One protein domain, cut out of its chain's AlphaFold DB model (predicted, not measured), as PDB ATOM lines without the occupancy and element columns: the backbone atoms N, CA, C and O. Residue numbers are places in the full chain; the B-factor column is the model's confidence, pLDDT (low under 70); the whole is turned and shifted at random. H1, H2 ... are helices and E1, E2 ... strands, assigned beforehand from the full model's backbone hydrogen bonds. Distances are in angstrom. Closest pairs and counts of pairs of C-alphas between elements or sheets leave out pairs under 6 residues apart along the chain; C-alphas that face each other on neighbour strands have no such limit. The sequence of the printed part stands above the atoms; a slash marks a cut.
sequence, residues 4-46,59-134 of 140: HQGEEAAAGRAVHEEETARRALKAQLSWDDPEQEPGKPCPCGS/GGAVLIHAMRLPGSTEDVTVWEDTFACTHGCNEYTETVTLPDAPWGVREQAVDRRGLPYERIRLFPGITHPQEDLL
ATOM      1  N   HIS A   4       8.008 -12.709 -57.267       56.72
ATOM      2  CA  HIS A   4       6.819 -11.864 -57.081       56.72
ATOM      3  C   HIS A   4       5.572 -12.637 -56.609       56.72
ATOM      4  O   HIS A   4       4.891 -12.186 -55.698       56.72
ATOM      5  N   GLN A   5       5.324 -13.846 -57.129       60.59
ATOM      6  CA  GLN A   5       4.122 -14.624 -56.780       60.59
ATOM      7  C   GLN A   5       4.116 -15.143 -55.331       60.59
ATOM      8  O   GLN A   5       3.053 -15.301 -54.735       60.59
ATOM      9  N   GLY A   6       5.292 -15.415 -54.753       61.12
ATOM     10  CA  GLY A   6       5.404 -15.844 -53.354       61.12
ATOM     11  C   GLY A   6       5.184 -14.697 -52.364       61.12
ATOM     12  O   GLY A   6       4.609 -14.904 -51.297       61.12
ATOM     13  N   GLU A   7       5.598 -13.487 -52.737       63.19
ATOM     14  CA  GLU A   7       5.492 -12.288 -51.903       63.19
ATOM     15  C   GLU A   7       4.046 -11.769 -51.845       63.19
ATOM     16  O   GLU A   7       3.545 -11.447 -50.768       63.19
ATOM     17  N   GLU A   8       3.325 -11.810 -52.970       62.97
ATOM     18  CA  GLU A   8       1.901 -11.452 -53.043       62.97
ATOM     19  C   GLU A   8       1.012 -12.416 -52.237       62.97
ATOM     20  O   GLU A   8       0.100 -11.983 -51.531       62.97
ATOM     21  N   ALA A   9       1.301 -13.723 -52.273       68.94
ATOM     22  CA  ALA A   9       0.567 -14.718 -51.490       68.94
ATOM     23  C   ALA A   9       0.822 -14.589 -49.976       68.94
ATOM     24  O   ALA A   9      -0.090 -14.794 -49.170       68.94
ATOM     25  N   ALA A  10       2.049 -14.239 -49.578       68.25
ATOM     26  CA  ALA A  10       2.387 -13.966 -48.184       68.25
ATOM     27  C   ALA A  10       1.709 -12.681 -47.682       68.25
ATOM     28  O   ALA A  10       1.117 -12.684 -46.603       68.25
ATOM     29  N   ALA A  11       1.719 -11.618 -48.493       70.62
ATOM     30  CA  ALA A  11       1.039 -10.365 -48.182       70.62
ATOM     31  C   ALA A  11      -0.482 -10.555 -48.053       70.62
ATOM     32  O   ALA A  11      -1.075 -10.102 -47.078       70.62
ATOM     33  N   GLY A  12      -1.110 -11.295 -48.975       69.12
ATOM     34  CA  GLY A  12      -2.542 -11.603 -48.905       69.12
ATOM     35  C   GLY A  12      -2.931 -12.381 -47.642       69.12
ATOM     36  O   GLY A  12      -3.949 -12.082 -47.020       69.12
ATOM     37  N   ARG A  13      -2.092 -13.330 -47.208       79.00
ATOM     38  CA  ARG A  13      -2.296 -14.075 -45.955       79.00
ATOM     39  C   ARG A  13      -2.180 -13.175 -44.725       79.00
ATOM     40  O   ARG A  13      -2.996 -13.300 -43.819       79.00
ATOM     41  N   ALA A  14      -1.200 -12.272 -44.705       78.25
ATOM     42  CA  ALA A  14      -1.003 -11.339 -43.599       78.25
ATOM     43  C   ALA A  14      -2.186 -10.368 -43.449       78.25
ATOM     44  O   ALA A  14      -2.672 -10.166 -42.341       78.25
ATOM     45  N   VAL A  15      -2.696  -9.829 -44.563       83.19
ATOM     46  CA  VAL A  15      -3.883  -8.956 -44.561       83.19
ATOM     47  C   VAL A  15      -5.114  -9.704 -44.045       83.19
ATOM     48  O   VAL A  15      -5.845  -9.179 -43.208       83.19
ATOM     49  N   HIS A  16      -5.323 -10.945 -44.493       88.69
ATOM     50  CA  HIS A  16      -6.429 -11.772 -44.014       88.69
ATOM     51  C   HIS A  16      -6.321 -12.078 -42.510       88.69
ATOM     52  O   HIS A  16      -7.324 -12.042 -41.795       88.69
ATOM     53  N   GLU A  17      -5.117 -12.365 -42.007       90.94
ATOM     54  CA  GLU A  17      -4.886 -12.594 -40.576       90.94
ATOM     55  C   GLU A  17      -5.163 -11.331 -39.748       90.94
ATOM     56  O   GLU A  17      -5.850 -11.417 -38.733       90.94
ATOM     57  N   GLU A  18      -4.711 -10.154 -40.198       93.50
ATOM     58  CA  GLU A  18      -4.998  -8.886 -39.515       93.50
ATOM     59  C   GLU A  18      -6.506  -8.606 -39.456       93.50
ATOM     60  O   GLU A  18      -7.035  -8.249 -38.402       93.50
ATOM     61  N   GLU A  19      -7.221  -8.793 -40.566       94.94
ATOM     62  CA  GLU A  19      -8.671  -8.615 -40.595       94.94
ATOM     63  C   GLU A  19      -9.376  -9.581 -39.633       94.94
ATOM     64  O   GLU A  19     -10.254  -9.171 -38.871       94.94
ATOM     65  N   THR A  20      -8.947 -10.844 -39.618       95.62
ATOM     66  CA  THR A  20      -9.484 -11.869 -38.712       95.62
ATOM     67  C   THR A  20      -9.233 -11.495 -37.250       95.62
ATOM     68  O   THR A  20     -10.162 -11.510 -36.445       95.62
ATOM     69  N   ALA A  21      -8.016 -11.060 -36.913       95.81
ATOM     70  CA  ALA A  21      -7.656 -10.602 -35.574       95.81
ATOM     71  C   ALA A  21      -8.509  -9.408 -35.122       95.81
ATOM     72  O   ALA A  21      -8.958  -9.351 -33.977       95.81
ATOM     73  N   ARG A  22      -8.796  -8.464 -36.027       95.44
ATOM     74  CA  ARG A  22      -9.665  -7.312 -35.736       95.44
ATOM     75  C   ARG A  22     -11.106  -7.737 -35.469       95.44
ATOM     76  O   ARG A  22     -11.734  -7.179 -34.571       95.44
ATOM     77  N   ARG A  23     -11.632  -8.718 -36.212       95.31
ATOM     78  CA  ARG A  23     -12.969  -9.286 -35.964       95.31
ATOM     79  C   ARG A  23     -13.030 -10.012 -34.624       95.31
ATOM     80  O   ARG A  23     -13.971  -9.783 -33.875       95.31
ATOM     81  N   ALA A  24     -12.014 -10.808 -34.303       95.94
ATOM     82  CA  ALA A  24     -11.901 -11.508 -33.027       95.94
ATOM     83  C   ALA A  24     -11.872 -10.539 -31.841       95.94
ATOM     84  O   ALA A  24     -12.638 -10.680 -30.891       95.94
ATOM     85  N   LEU A  25     -11.037  -9.499 -31.924       96.19
ATOM     86  CA  LEU A  25     -10.954  -8.480 -30.883       96.19
ATOM     87  C   LEU A  25     -12.284  -7.739 -30.725       96.19
ATOM     88  O   LEU A  25     -12.737  -7.516 -29.605       96.19
ATOM     89  N   LYS A  26     -12.944  -7.393 -31.838       94.62
ATOM     90  CA  LYS A  26     -14.283  -6.801 -31.787       94.62
ATOM     91  C   LYS A  26     -15.282  -7.747 -31.120       94.62
ATOM     92  O   LYS A  26     -16.054  -7.280 -30.297       94.62
ATOM     93  N   ALA A  27     -15.248  -9.043 -31.432       93.12
ATOM     94  CA  ALA A  27     -16.136 -10.028 -30.823       93.12
ATOM     95  C   ALA A  27     -15.946 -10.126 -29.300       93.12
ATOM     96  O   ALA A  27     -16.934 -10.252 -28.587       93.12
ATOM     97  N   GLN A  28     -14.709 -10.023 -28.797       94.06
ATOM     98  CA  GLN A  28     -14.429 -10.001 -27.355       94.06
ATOM     99  C   GLN A  28     -14.870  -8.694 -26.677       94.06
ATOM    100  O   GLN A  28     -15.382  -8.717 -25.561       94.06
ATOM    101  N   LEU A  29     -14.638  -7.548 -27.324       91.94
ATOM    102  CA  LEU A  29     -14.849  -6.228 -26.716       91.94
ATOM    103  C   LEU A  29     -16.262  -5.673 -26.892       91.94
ATOM    104  O   LEU A  29     -16.649  -4.738 -26.193       91.94
ATOM    105  N   SER A  30     -16.992  -6.146 -27.891       84.94
ATOM    106  CA  SER A  30     -18.286  -5.599 -28.273       84.94
ATOM    107  C   SER A  30     -19.251  -6.737 -28.506       84.94
ATOM    108  O   SER A  30     -19.093  -7.541 -29.427       84.94
ATOM    109  N   TRP A  31     -20.260  -6.779 -27.652       75.25
ATOM    110  CA  TRP A  31     -21.351  -7.713 -27.783       75.25
ATOM    111  C   TRP A  31     -22.529  -7.015 -28.454       75.25
ATOM    112  O   TRP A  31     -23.124  -6.096 -27.897       75.25
ATOM    113  N   ASP A  32     -22.811  -7.442 -29.679       67.81
ATOM    114  CA  ASP A  32     -23.906  -6.961 -30.522       67.81
ATOM    115  C   ASP A  32     -24.720  -8.179 -30.999       67.81
ATOM    116  O   ASP A  32     -24.867  -8.396 -32.202       67.81
ATOM    117  N   ASP A  33     -25.173  -9.035 -30.076       62.88
ATOM    118  CA  ASP A  33     -26.049 -10.159 -30.422       62.88
ATOM    119  C   ASP A  33     -27.525  -9.738 -30.296       62.88
ATOM    120  O   ASP A  33     -28.005  -9.498 -29.187       62.88
ATOM    121  N   PRO A  34     -28.264  -9.611 -31.412       50.31
ATOM    122  CA  PRO A  34     -29.670  -9.230 -31.382       50.31
ATOM    123  C   PRO A  34     -30.605 -10.360 -30.920       50.31
ATOM    124  O   PRO A  34     -31.740 -10.066 -30.551       50.31
ATOM    125  N   GLU A  35     -30.185 -11.632 -30.955       48.06
ATOM    126  CA  GLU A  35     -31.013 -12.782 -30.543       48.06
ATOM    127  C   GLU A  35     -30.938 -13.037 -29.030       48.06
ATOM    128  O   GLU A  35     -31.848 -13.611 -28.418       48.06
ATOM    129  N   GLN A  36     -29.878 -12.548 -28.398       54.50
ATOM    130  CA  GLN A  36     -29.752 -12.460 -26.955       54.50
ATOM    131  C   GLN A  36     -30.231 -11.070 -26.509       54.50
ATOM    132  O   GLN A  36     -29.440 -10.181 -26.237       54.50
ATOM    133  N   GLU A  37     -31.543 -10.830 -26.459       54.84
ATOM    134  CA  GLU A  37     -32.045  -9.525 -26.003       54.84
ATOM    135  C   GLU A  37     -31.608  -9.245 -24.545       54.84
ATOM    136  O   GLU A  37     -31.995  -9.998 -23.636       54.84
ATOM    137  N   PRO A  38     -30.839  -8.168 -24.273       56.09
ATOM    138  CA  PRO A  38     -30.627  -7.708 -22.907       56.09
ATOM    139  C   PRO A  38     -31.987  -7.353 -22.299       56.09
ATOM    140  O   PRO A  38     -32.805  -6.688 -22.933       56.09
ATOM    141  N   GLY A  39     -32.247  -7.807 -21.071       57.34
ATOM    142  CA  GLY A  39     -33.552  -7.600 -20.432       57.34
ATOM    143  C   GLY A  39     -34.335  -8.866 -20.085       57.34
ATOM    144  O   GLY A  39     -35.407  -8.751 -19.490       57.34
ATOM    145  N   LYS A  40     -33.832 -10.070 -20.402       67.69
ATOM    146  CA  LYS A  40     -34.440 -11.310 -19.889       67.69
ATOM    147  C   LYS A  40     -34.451 -11.285 -18.353       67.69
ATOM    148  O   LYS A  40     -33.457 -10.862 -17.753       67.69
ATOM    149  N   PRO A  41     -35.547 -11.718 -17.703       68.94
ATOM    150  CA  PRO A  41     -35.593 -11.777 -16.251       68.94
ATOM    151  C   PRO A  41     -34.518 -12.737 -15.753       68.94
ATOM    152  O   PRO A  41     -34.291 -13.795 -16.344       68.94
ATOM    153  N   CYS A  42     -33.870 -12.370 -14.654       70.06
ATOM    154  CA  CYS A  42     -32.916 -13.250 -13.999       70.06
ATOM    155  C   CYS A  42     -33.563 -14.600 -13.651       70.06
ATOM    156  O   CYS A  42     -34.628 -14.608 -13.024       70.06
ATOM    157  N   PRO A  43     -32.953 -15.741 -14.031       63.59
ATOM    158  CA  PRO A  43     -33.474 -17.041 -13.658       63.59
ATOM    159  C   PRO A  43     -33.404 -17.182 -12.140       63.59
ATOM    160  O   PRO A  43     -32.334 -17.106 -11.529       63.59
ATOM    161  N   CYS A  44     -34.573 -17.392 -11.540       57.66
ATOM    162  CA  CYS A  44     -34.713 -17.788 -10.155       57.66
ATOM    163  C   CYS A  44     -34.228 -19.232 -10.011       57.66
ATOM    164  O   CYS A  44     -34.928 -20.171 -10.386       57.66
ATOM    165  N   GLY A  45     -32.990 -19.423  -9.558       48.44
ATOM    166  CA  GLY A  45     -32.402 -20.751  -9.452       48.44
ATOM    167  C   GLY A  45     -33.120 -21.628  -8.424       48.44
ATOM    168  O   GLY A  45     -32.857 -21.502  -7.235       48.44
ATOM    169  N   SER A  46     -33.946 -22.570  -8.876       43.06
ATOM    170  CA  SER A  46     -33.925 -23.933  -8.336       43.06
ATOM    171  C   SER A  46     -34.397 -24.950  -9.380       43.06
ATOM    172  O   SER A  46     -35.324 -24.719 -10.157       43.06
ATOM    173  N   GLY A  59     -37.147  -7.486  -7.289       55.78
ATOM    174  CA  GLY A  59     -37.981  -7.566  -8.484       55.78
ATOM    175  C   GLY A  59     -37.567  -6.519  -9.520       55.78
ATOM    176  O   GLY A  59     -37.507  -5.332  -9.213       55.78
ATOM    177  N   GLY A  60     -37.270  -6.969 -10.741       63.78
ATOM    178  CA  GLY A  60     -36.780  -6.110 -11.825       63.78
ATOM    179  C   GLY A  60     -35.314  -6.320 -12.216       63.78
ATOM    180  O   GLY A  60     -34.854  -5.653 -13.139       63.78
ATOM    181  N   ALA A  61     -34.589  -7.247 -11.578       69.69
ATOM    182  CA  ALA A  61     -33.271  -7.663 -12.057       69.69
ATOM    183  C   ALA A  61     -33.362  -8.303 -13.453       69.69
ATOM    184  O   ALA A  61     -34.174  -9.206 -13.690       69.69
ATOM    185  N   VAL A  62     -32.494  -7.860 -14.358       75.12
ATOM    186  CA  VAL A  62     -32.387  -8.399 -15.715       75.12
ATOM    187  C   VAL A  62     -30.988  -8.934 -15.970       75.12
ATOM    188  O   VAL A  62     -30.018  -8.505 -15.342       75.12
ATOM    189  N   LEU A  63     -30.896  -9.877 -16.896       78.56
ATOM    190  CA  LEU A  63     -29.631 -10.373 -17.412       78.56
ATOM    191  C   LEU A  63     -29.024  -9.363 -18.383       78.56
ATOM    192  O   LEU A  63     -29.702  -8.859 -19.285       78.56
ATOM    193  N   ILE A  64     -27.732  -9.113 -18.200       83.31
ATOM    194  CA  ILE A  64     -26.884  -8.353 -19.114       83.31
ATOM    195  C   ILE A  64     -25.679  -9.206 -19.505       83.31
ATOM    196  O   ILE A  64     -25.155  -9.962 -18.685       83.31
ATOM    197  N   HIS A  65     -25.234  -9.084 -20.755       89.12
ATOM    198  CA  HIS A  65     -23.954  -9.652 -21.165       89.12
ATOM    199  C   HIS A  65     -22.830  -8.923 -20.425       89.12
ATOM    200  O   HIS A  65     -22.768  -7.693 -20.434       89.12
ATOM    201  N   ALA A  66     -22.001  -9.684 -19.722       89.19
ATOM    202  CA  ALA A  66     -20.918  -9.160 -18.906       89.19
ATOM    203  C   ALA A  66     -19.592  -9.190 -19.668       89.19
ATOM    204  O   ALA A  66     -18.842  -8.213 -19.642       89.19
ATOM    205  N   MET A  67     -19.291 -10.309 -20.333       92.50
ATOM    206  CA  MET A  67     -18.067 -10.475 -21.112       92.50
ATOM    207  C   MET A  67     -18.135 -11.674 -22.050       92.50
ATOM    208  O   MET A  67     -18.912 -12.601 -21.836       92.50
ATOM    209  N   ARG A  68     -17.269 -11.650 -23.067       94.88
ATOM    210  CA  ARG A  68     -17.002 -12.776 -23.960       94.88
ATOM    211  C   ARG A  68     -15.522 -13.140 -23.898       94.88
ATOM    212  O   ARG A  68     -14.659 -12.301 -24.159       94.88
ATOM    213  N   LEU A  69     -15.214 -14.393 -23.597       96.06
ATOM    214  CA  LEU A  69     -13.850 -14.917 -23.540       96.06
ATOM    215  C   LEU A  69     -13.711 -16.152 -24.437       96.06
ATOM    216  O   LEU A  69     -14.712 -16.766 -24.793       96.06
ATOM    217  N   PRO A  70     -12.497 -16.534 -24.855       96.94
ATOM    218  CA  PRO A  70     -12.266 -17.849 -25.442       96.94
ATOM    219  C   PRO A  70     -12.783 -18.963 -24.522       96.94
ATOM    220  O   PRO A  70     -12.457 -18.984 -23.336       96.94
ATOM    221  N   GLY A  71     -13.585 -19.877 -25.073       94.06
ATOM    222  CA  GLY A  71     -14.273 -20.932 -24.313       94.06
ATOM    223  C   GLY A  71     -13.623 -22.312 -24.419       94.06
ATOM    224  O   GLY A  71     -14.162 -23.299 -23.926       94.06
ATOM    225  N   SER A  72     -12.489 -22.422 -25.113       92.81
ATOM    226  CA  SER A  72     -11.790 -23.687 -25.326       92.81
ATOM    227  C   SER A  72     -10.289 -23.459 -25.378       92.81
ATOM    228  O   SER A  72      -9.838 -22.470 -25.934       92.81
ATOM    229  N   THR A  73      -9.501 -24.407 -24.876       92.88
ATOM    230  CA  THR A  73      -8.044 -24.426 -25.082       92.88
ATOM    231  C   THR A  73      -7.641 -25.082 -26.402       92.88
ATOM    232  O   THR A  73      -6.457 -25.132 -26.733       92.88
ATOM    233  N   GLU A  74      -8.608 -25.603 -27.158       91.94
ATOM    234  CA  GLU A  74      -8.378 -26.317 -28.405       91.94
ATOM    235  C   GLU A  74      -9.078 -25.587 -29.555       91.94
ATOM    236  O   GLU A  74      -8.439 -25.160 -30.515       91.94
ATOM    237  N   ASP A  75     -10.396 -25.438 -29.517       95.19
ATOM    238  CA  ASP A  75     -11.145 -24.883 -30.642       95.19
ATOM    239  C   ASP A  75     -11.109 -23.348 -30.667       95.19
ATOM    240  O   ASP A  75     -11.808 -22.678 -29.905       95.19
ATOM    241  N   VAL A  76     -10.334 -22.800 -31.613       97.06
ATOM    242  CA  VAL A  76     -10.180 -21.351 -31.819       97.06
ATOM    243  C   VAL A  76     -11.470 -20.626 -32.192       97.06
ATOM    244  O   VAL A  76     -11.501 -19.401 -32.163       97.06
ATOM    245  N   THR A  77     -12.530 -21.346 -32.555       96.94
ATOM    246  CA  THR A  77     -13.831 -20.769 -32.911       96.94
ATOM    247  C   THR A  77     -14.813 -20.742 -31.741       96.94
ATOM    248  O   THR A  77     -15.874 -20.131 -31.857       96.94
ATOM    249  N   VAL A  78     -14.481 -21.389 -30.620       96.75
ATOM    250  CA  VAL A  78     -15.367 -21.513 -29.459       96.75
ATOM    251  C   VAL A  78     -15.124 -20.379 -28.472       96.75
ATOM    252  O   VAL A  78     -14.028 -20.226 -27.933       96.75
ATOM    253  N   TRP A  79     -16.175 -19.615 -28.206       95.62
ATOM    254  CA  TRP A  79     -16.228 -18.537 -27.227       95.62
ATOM    255  C   TRP A  79     -17.186 -18.901 -26.093       95.62
ATOM    256  O   TRP A  79     -18.096 -19.707 -26.266       95.62
ATOM    257  N   GLU A  80     -16.989 -18.288 -24.939       94.75
ATOM    258  CA  GLU A  80     -17.862 -18.354 -23.779       94.75
ATOM    259  C   GLU A  80     -18.355 -16.942 -23.457       94.75
ATOM    260  O   GLU A  80     -17.561 -16.015 -23.278       94.75
ATOM    261  N   ASP A  81     -19.672 -16.788 -23.419       92.38
ATOM    262  CA  ASP A  81     -20.363 -15.594 -22.967       92.38
ATOM    263  C   ASP A  81     -20.772 -15.746 -21.514       92.38
ATOM    264  O   ASP A  81     -21.397 -16.733 -21.132       92.38
ATOM    265  N   THR A  82     -20.471 -14.732 -20.718       90.25
ATOM    266  CA  THR A  82     -20.921 -14.624 -19.337       90.25
ATOM    267  C   THR A  82     -22.061 -13.621 -19.261       90.25
ATOM    268  O   THR A  82     -21.933 -12.484 -19.721       90.25
ATOM    269  N   PHE A  83     -23.162 -14.019 -18.631       86.25
ATOM    270  CA  PHE A  83     -24.321 -13.176 -18.383       86.25
ATOM    271  C   PHE A  83     -24.517 -12.993 -16.890       86.25
ATOM    272  O   PHE A  83     -24.704 -13.966 -16.161       86.25
ATOM    273  N   ALA A  84     -24.529 -11.741 -16.447       85.06
ATOM    274  CA  ALA A  84     -24.698 -11.387 -15.048       85.06
ATOM    275  C   ALA A  84     -26.046 -10.702 -14.823       85.06
ATOM    276  O   ALA A  84     -26.528  -9.917 -15.644       85.06
ATOM    277  N   CYS A  85     -26.654 -10.971 -13.674       82.56
ATOM    278  CA  CYS A  85     -27.797 -10.207 -13.202       82.56
ATOM    279  C   CYS A  85     -27.378  -8.801 -12.770       82.56
ATOM    280  O   CYS A  85     -26.401  -8.639 -12.042       82.56
ATOM    281  N   THR A  86     -28.174  -7.785 -13.110       79.00
ATOM    282  CA  THR A  86     -27.915  -6.387 -12.708       79.00
ATOM    283  C   THR A  86     -27.809  -6.184 -11.195       79.00
ATOM    284  O   THR A  86     -27.118  -5.273 -10.747       79.00
ATOM    285  N   HIS A  87     -28.470  -7.026 -10.399       77.75
ATOM    286  CA  HIS A  87     -28.403  -6.999  -8.932       77.75
ATOM    287  C   HIS A  87     -27.379  -7.995  -8.349       77.75
ATOM    288  O   HIS A  87     -27.381  -8.238  -7.147       77.75
ATOM    289  N   GLY A  88     -26.515  -8.593  -9.180       73.75
ATOM    290  CA  GLY A  88     -25.406  -9.456  -8.747       73.75
ATOM    291  C   GLY A  88     -25.818 -10.793  -8.123       73.75
ATOM    292  O   GLY A  88     -24.989 -11.479  -7.535       73.75
ATOM    293  N   CYS A  89     -27.092 -11.161  -8.221       72.94
ATOM    294  CA  CYS A  89     -27.644 -12.334  -7.548       72.94
ATOM    295  C   CYS A  89     -27.398 -13.659  -8.287       72.94
ATOM    296  O   CYS A  89     -27.536 -14.721  -7.686       72.94
ATOM    297  N   ASN A  90     -27.077 -13.614  -9.583       76.38
ATOM    298  CA  ASN A  90     -26.792 -14.798 -10.381       76.38
ATOM    299  C   ASN A  90     -25.908 -14.446 -11.584       76.38
ATOM    300  O   ASN A  90     -25.939 -13.313 -12.079       76.38
ATOM    301  N   GLU A  91     -25.165 -15.438 -12.057       81.69
ATOM    302  CA  GLU A  91     -24.372 -15.407 -13.277       81.69
ATOM    303  C   GLU A  91     -24.481 -16.775 -13.954       81.69
ATOM    304  O   GLU A  91     -24.512 -17.806 -13.280       81.69
ATOM    305  N   TYR A  92     -24.554 -16.801 -15.281       82.12
ATOM    306  CA  TYR A  92     -24.419 -18.042 -16.038       82.12
ATOM    307  C   TYR A  92     -23.524 -17.834 -17.251       82.12
ATOM    308  O   TYR A  92     -23.384 -16.718 -17.755       82.12
ATOM    309  N   THR A  93     -22.937 -18.930 -17.720       87.94
ATOM    310  CA  THR A  93     -22.131 -18.954 -18.934       87.94
ATOM    311  C   THR A  93     -22.824 -19.738 -20.038       87.94
ATOM    312  O   THR A  93     -23.540 -20.711 -19.787       87.94
ATOM    313  N   GLU A  94     -22.620 -19.303 -21.275       88.69
ATOM    314  CA  GLU A  94     -23.071 -19.990 -22.478       88.69
ATOM    315  C   GLU A  94     -21.934 -20.050 -23.492       88.69
ATOM    316  O   GLU A  94     -21.215 -19.080 -23.714       88.69
ATOM    317  N   THR A  95     -21.763 -21.205 -24.125       92.50
ATOM    318  CA  THR A  95     -20.767 -21.376 -25.178       92.50
ATOM    319  C   THR A  95     -21.373 -21.048 -26.539       92.50
ATOM    320  O   THR A  95     -22.429 -21.572 -26.890       92.50
ATOM    321  N   VAL A  96     -20.665 -20.254 -27.340       92.00
ATOM    322  CA  VAL A  96     -21.045 -19.902 -28.711       92.00
ATOM    323  C   VAL A  96     -19.898 -20.182 -29.681       92.00
ATOM    324  O   VAL A  96     -18.728 -19.935 -29.392       92.00
ATOM    325  N   THR A  97     -20.222 -20.699 -30.865       94.94
ATOM    326  CA  THR A  97     -19.243 -20.901 -31.941       94.94
ATOM    327  C   THR A  97     -19.285 -19.719 -32.905       94.94
ATOM    328  O   THR A  97     -20.326 -19.451 -33.501       94.94
ATOM    329  N   LEU A  98     -18.149 -19.046 -33.109       94.00
ATOM    330  CA  LEU A  98     -17.991 -17.923 -34.042       94.00
ATOM    331  C   LEU A  98     -16.898 -18.235 -35.083       94.00
ATOM    332  O   LEU A  98     -15.750 -17.810 -34.924       94.00
ATOM    333  N   PRO A  99     -17.225 -18.955 -36.175       93.69
ATOM    334  CA  PRO A  99     -16.239 -19.352 -37.185       93.69
ATOM    335  C   PRO A  99     -15.570 -18.169 -37.899       93.69
ATOM    336  O   PRO A  99     -14.415 -18.269 -38.304       93.69
ATOM    337  N   ASP A 100     -16.280 -17.045 -38.028       92.88
ATOM    338  CA  ASP A 100     -15.801 -15.834 -38.713       92.88
ATOM    339  C   ASP A 100     -14.988 -14.890 -37.811       92.88
ATOM    340  O   ASP A 100     -14.459 -13.874 -38.279       92.88
ATOM    341  N   ALA A 101     -14.901 -15.209 -36.518       94.94
ATOM    342  CA  ALA A 101     -14.155 -14.455 -35.520       94.94
ATOM    343  C   ALA A 101     -13.440 -15.415 -34.553       94.94
ATOM    344  O   ALA A 101     -13.748 -15.414 -33.363       94.94
ATOM    345  N   PRO A 102     -12.506 -16.259 -35.028       97.25
ATOM    346  CA  PRO A 102     -11.741 -17.124 -34.141       97.25
ATOM    347  C   PRO A 102     -10.839 -16.290 -33.222       97.25
ATOM    348  O   PRO A 102     -10.243 -15.312 -33.664       97.25
ATOM    349  N   TRP A 103     -10.690 -16.674 -31.957       96.81
ATOM    350  CA  TRP A 103      -9.883 -15.934 -30.973       96.81
ATOM    351  C   TRP A 103      -8.363 -16.117 -31.142       96.81
ATOM    352  O   TRP A 103      -7.565 -15.430 -30.500       96.81
ATOM    353  N   GLY A 104      -7.933 -17.017 -32.024       96.31
ATOM    354  CA  GLY A 104      -6.526 -17.257 -32.322       96.31
ATOM    355  C   GLY A 104      -6.330 -18.080 -33.588       96.31
ATOM    356  O   GLY A 104      -7.265 -18.324 -34.353       96.31
ATOM    357  N   VAL A 105      -5.097 -18.529 -33.803       95.25
ATOM    358  CA  VAL A 105      -4.714 -19.346 -34.958       95.25
ATOM    359  C   VAL A 105      -3.980 -20.607 -34.517       95.25
ATOM    360  O   VAL A 105      -3.084 -20.562 -33.672       95.25
ATOM    361  N   ARG A 106      -4.358 -21.741 -35.115       93.12
ATOM    362  CA  ARG A 106      -3.613 -23.000 -35.012       93.12
ATOM    363  C   ARG A 106      -2.460 -22.981 -36.003       93.12
ATOM    364  O   ARG A 106      -2.660 -22.744 -37.195       93.12
ATOM    365  N   GLU A 107      -1.259 -23.254 -35.522       92.38
ATOM    366  CA  GLU A 107      -0.065 -23.291 -36.352       92.38
ATOM    367  C   GLU A 107       0.843 -24.465 -35.985       92.38
ATOM    368  O   GLU A 107       0.902 -24.918 -34.843       92.38
ATOM    369  N   GLN A 108       1.552 -24.976 -36.988       92.44
ATOM    370  CA  GLN A 108       2.567 -26.003 -36.787       92.44
ATOM    371  C   GLN A 108       3.832 -25.353 -36.228       92.44
ATOM    372  O   GLN A 108       4.334 -24.366 -36.767       92.44
ATOM    373  N   ALA A 109       4.357 -25.933 -35.161       90.12
ATOM    374  CA  ALA A 109       5.587 -25.530 -34.511       90.12
ATOM    375  C   ALA A 109       6.514 -26.734 -34.340       90.12
ATOM    376  O   ALA A 109       6.157 -27.875 -34.629       90.12
ATOM    377  N   VAL A 110       7.743 -26.467 -33.907       91.88
ATOM    378  CA  VAL A 110       8.771 -27.489 -33.719       91.88
ATOM    379  C   VAL A 110       9.316 -27.376 -32.303       91.88
ATOM    380  O   VAL A 110       9.629 -26.274 -31.849       91.88
ATOM    381  N   ASP A 111       9.368 -28.493 -31.576       87.88
ATOM    382  CA  ASP A 111       9.905 -28.524 -30.215       87.88
ATOM    383  C   ASP A 111      11.441 -28.397 -30.225       87.88
ATOM    384  O   ASP A 111      12.100 -28.426 -31.268       87.88
ATOM    385  N   ARG A 112      12.054 -28.291 -29.041       87.44
ATOM    386  CA  ARG A 112      13.521 -28.198 -28.907       87.44
ATOM    387  C   ARG A 112      14.285 -29.399 -29.484       87.44
ATOM    388  O   ARG A 112      15.488 -29.298 -29.704       87.44
ATOM    389  N   ARG A 113      13.619 -30.538 -29.688       92.06
ATOM    390  CA  ARG A 113      14.190 -31.769 -30.255       92.06
ATOM    391  C   ARG A 113      13.971 -31.864 -31.765       92.06
ATOM    392  O   ARG A 113      14.391 -32.851 -32.363       92.06
ATOM    393  N   GLY A 114      13.340 -30.868 -32.385       91.56
ATOM    394  CA  GLY A 114      13.042 -30.887 -33.812       91.56
ATOM    395  C   GLY A 114      11.750 -31.628 -34.169       91.56
ATOM    396  O   GLY A 114      11.528 -31.889 -35.349       91.56
ATOM    397  N   LEU A 115      10.911 -31.998 -33.194       91.88
ATOM    398  CA  LEU A 115       9.668 -32.728 -33.450       91.88
ATOM    399  C   LEU A 115       8.507 -31.757 -33.709       91.88
ATOM    400  O   LEU A 115       8.345 -30.800 -32.946       91.88
ATOM    401  N   PRO A 116       7.692 -31.986 -34.756       92.31
ATOM    402  CA  PRO A 116       6.548 -31.137 -35.047       92.31
ATOM    403  C   PRO A 116       5.456 -31.316 -33.989       92.31
ATOM    404  O   PRO A 116       5.198 -32.428 -33.524       92.31
ATOM    405  N   TYR A 117       4.797 -30.220 -33.644       89.81
ATOM    406  CA  TYR A 117       3.612 -30.208 -32.800       89.81
ATOM    407  C   TYR A 117       2.696 -29.052 -33.209       89.81
ATOM    408  O   TYR A 117       3.132 -28.092 -33.843       89.81
ATOM    409  N   GLU A 118       1.422 -29.138 -32.851       90.94
ATOM    410  CA  GLU A 118       0.482 -28.044 -33.074       90.94
ATOM    411  C   GLU A 118       0.474 -27.100 -31.873       90.94
ATOM    412  O   GLU A 118       0.440 -27.545 -30.724       90.94
ATOM    413  N   ARG A 119       0.496 -25.796 -32.146       92.38
ATOM    414  CA  ARG A 119       0.333 -24.757 -31.136       92.38
ATOM    415  C   ARG A 119      -0.803 -23.816 -31.493       92.38
ATOM    416  O   ARG A 119      -1.133 -23.652 -32.668       92.38
ATOM    417  N   ILE A 120      -1.342 -23.154 -30.480       94.75
ATOM    418  CA  ILE A 120      -2.290 -22.061 -30.665       94.75
ATOM    419  C   ILE A 120      -1.602 -20.752 -30.312       94.75
ATOM    420  O   ILE A 120      -1.009 -20.606 -29.245       94.75
ATOM    421  N   ARG A 121      -1.696 -19.790 -31.225       93.62
ATOM    422  CA  ARG A 121      -1.252 -18.419 -31.005       93.62
ATOM    423  C   ARG A 121      -2.471 -17.515 -30.892       93.62
ATOM    424  O   ARG A 121      -3.294 -17.470 -31.805       93.62
ATOM    425  N   LEU A 122      -2.562 -16.784 -29.785       95.44
ATOM    426  CA  LEU A 122      -3.590 -15.766 -29.594       95.44
ATOM    427  C   LEU A 122      -3.391 -14.608 -30.570       95.44
ATOM    428  O   LEU A 122      -2.257 -14.225 -30.885       95.44
ATOM    429  N   PHE A 123      -4.497 -14.026 -31.029       96.31
ATOM    430  CA  PHE A 123      -4.417 -12.741 -31.709       96.31
ATOM    431  C   PHE A 123      -4.067 -11.622 -30.715       96.31
ATOM    432  O   PHE A 123      -4.442 -11.696 -29.542       96.31
ATOM    433  N   PRO A 124      -3.349 -10.570 -31.150       93.69
ATOM    434  CA  PRO A 124      -2.989  -9.464 -30.269       93.69
ATOM    435  C   PRO A 124      -4.208  -8.839 -29.579       93.69
ATOM    436  O   PRO A 124      -5.184  -8.482 -30.234       93.69
ATOM    437  N   GLY A 125      -4.122  -8.671 -28.257       94.56
ATOM    438  CA  GLY A 125      -5.177  -8.063 -27.439       94.56
ATOM    439  C   GLY A 125      -6.280  -9.020 -26.985       94.56
ATOM    440  O   GLY A 125      -7.093  -8.618 -26.157       94.56
ATOM    441  N   ILE A 126      -6.293 -10.268 -27.466       96.38
ATOM    442  CA  ILE A 126      -7.208 -11.292 -26.959       96.38
ATOM    443  C   ILE A 126      -6.781 -11.717 -25.557       96.38
ATOM    444  O   ILE A 126      -5.639 -12.111 -25.337       96.38
ATOM    445  N   THR A 127      -7.724 -11.669 -24.623       95.38
ATOM    446  CA  THR A 127      -7.567 -12.213 -23.271       95.38
ATOM    447  C   THR A 127      -8.145 -13.621 -23.229       95.38
ATOM    448  O   THR A 127      -9.324 -13.798 -23.538       95.38
ATOM    449  N   HIS A 128      -7.334 -14.610 -22.843       93.38
ATOM    450  CA  HIS A 128      -7.746 -16.007 -22.691       93.38
ATOM    451  C   HIS A 128      -7.625 -16.431 -21.213       93.38
ATOM    452  O   HIS A 128      -6.530 -16.358 -20.657       93.38
ATOM    453  N   PRO A 129      -8.698 -16.910 -20.553       91.44
ATOM    454  CA  PRO A 129      -8.682 -17.191 -19.110       91.44
ATOM    455  C   PRO A 129      -7.731 -18.333 -18.721       91.44
ATOM    456  O   PRO A 129      -7.230 -18.387 -17.604       91.44
ATOM    457  N   GLN A 130      -7.482 -19.249 -19.658       88.69
ATOM    458  CA  GLN A 130      -6.592 -20.403 -19.500       88.69
ATOM    459  C   GLN A 130      -5.394 -20.342 -20.464       88.69
ATOM    460  O   GLN A 130      -5.017 -21.358 -21.039       88.69
ATOM    461  N   GLU A 131      -4.842 -19.149 -20.706       87.19
ATOM    462  CA  GLU A 131      -3.734 -18.944 -21.656       87.19
ATOM    463  C   GLU A 131      -2.556 -19.909 -21.409       87.19
ATOM    464  O   GLU A 131      -2.048 -20.521 -22.346       87.19
ATOM    465  N   ASP A 132      -2.212 -20.157 -20.142       86.81
ATOM    466  CA  ASP A 132      -1.142 -21.081 -19.736       86.81
ATOM    467  C   ASP A 132      -1.386 -22.556 -20.106       86.81
ATOM    468  O   ASP A 132      -0.460 -23.366 -20.074       86.81
ATOM    469  N   LEU A 133      -2.628 -22.928 -20.433       86.69
ATOM    470  CA  LEU A 133      -3.009 -24.287 -20.827       86.69
ATOM    471  C   LEU A 133      -3.064 -24.469 -22.349       86.69
ATOM    472  O   LEU A 133      -3.342 -25.575 -22.818       86.69
ATOM    473  N   LEU A 134      -2.822 -23.410 -23.125       85.44
ATOM    474  CA  LEU A 134      -2.857 -23.492 -24.578       85.44
ATOM    475  C   LEU A 134      -1.714 -24.375 -25.104       85.44
ATOM    476  O   LEU A 134      -0.575 -24.276 -24.633       85.44
TER     477      LEU A 134
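What this domain is: This is residues 4 to 46 and 59 to 134 of the 140 residues of an uncharacterized protein of Streptomyces sp. CdTB01 (UniProt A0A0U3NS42). Helix H1 sticks out with residues 4 to 16 from two small antiparallel sheets that point away from each other: meander E1 E2 E3, strands neighbouring in chain order, and hairpin E4 E5. The printed part has 119 residues with one named helix, then five named strands, class mixed. The whole is loose, radius of gyration of the C-alphas 18.4 A, spans 65 by 34 by 19 A.

How they stand to each other: H1, residues 4 to 29, only grazes the sheet of E1, 63 to 70, E2, 78 to 85, and E3, 91 to 97; its closest C-alphas to E1 are Gln 28 and Arg 68, 5.1 A. N 66 and O 82, like N 81 and O 94, are 2.8 A apart; every O i to N i+4 pair of H1 is within hydrogen-bond range. Between E4, 104 to 110, and E5, 116 to 122, N 107 and O 119 are 2.9 A apart.

Where its parts are: H1 runs 37.7 A from C-alpha 4 at (6.819, -11.864, -57.081); E5 ends with C-alpha 122 at (-3.590, -15.766, -29.594).

The domain as a whole: Residues 47 to 58 are not printed; C-alphas 46 and 59 are 16.9 A apart. The pLDDT is under 70 at 25 residues.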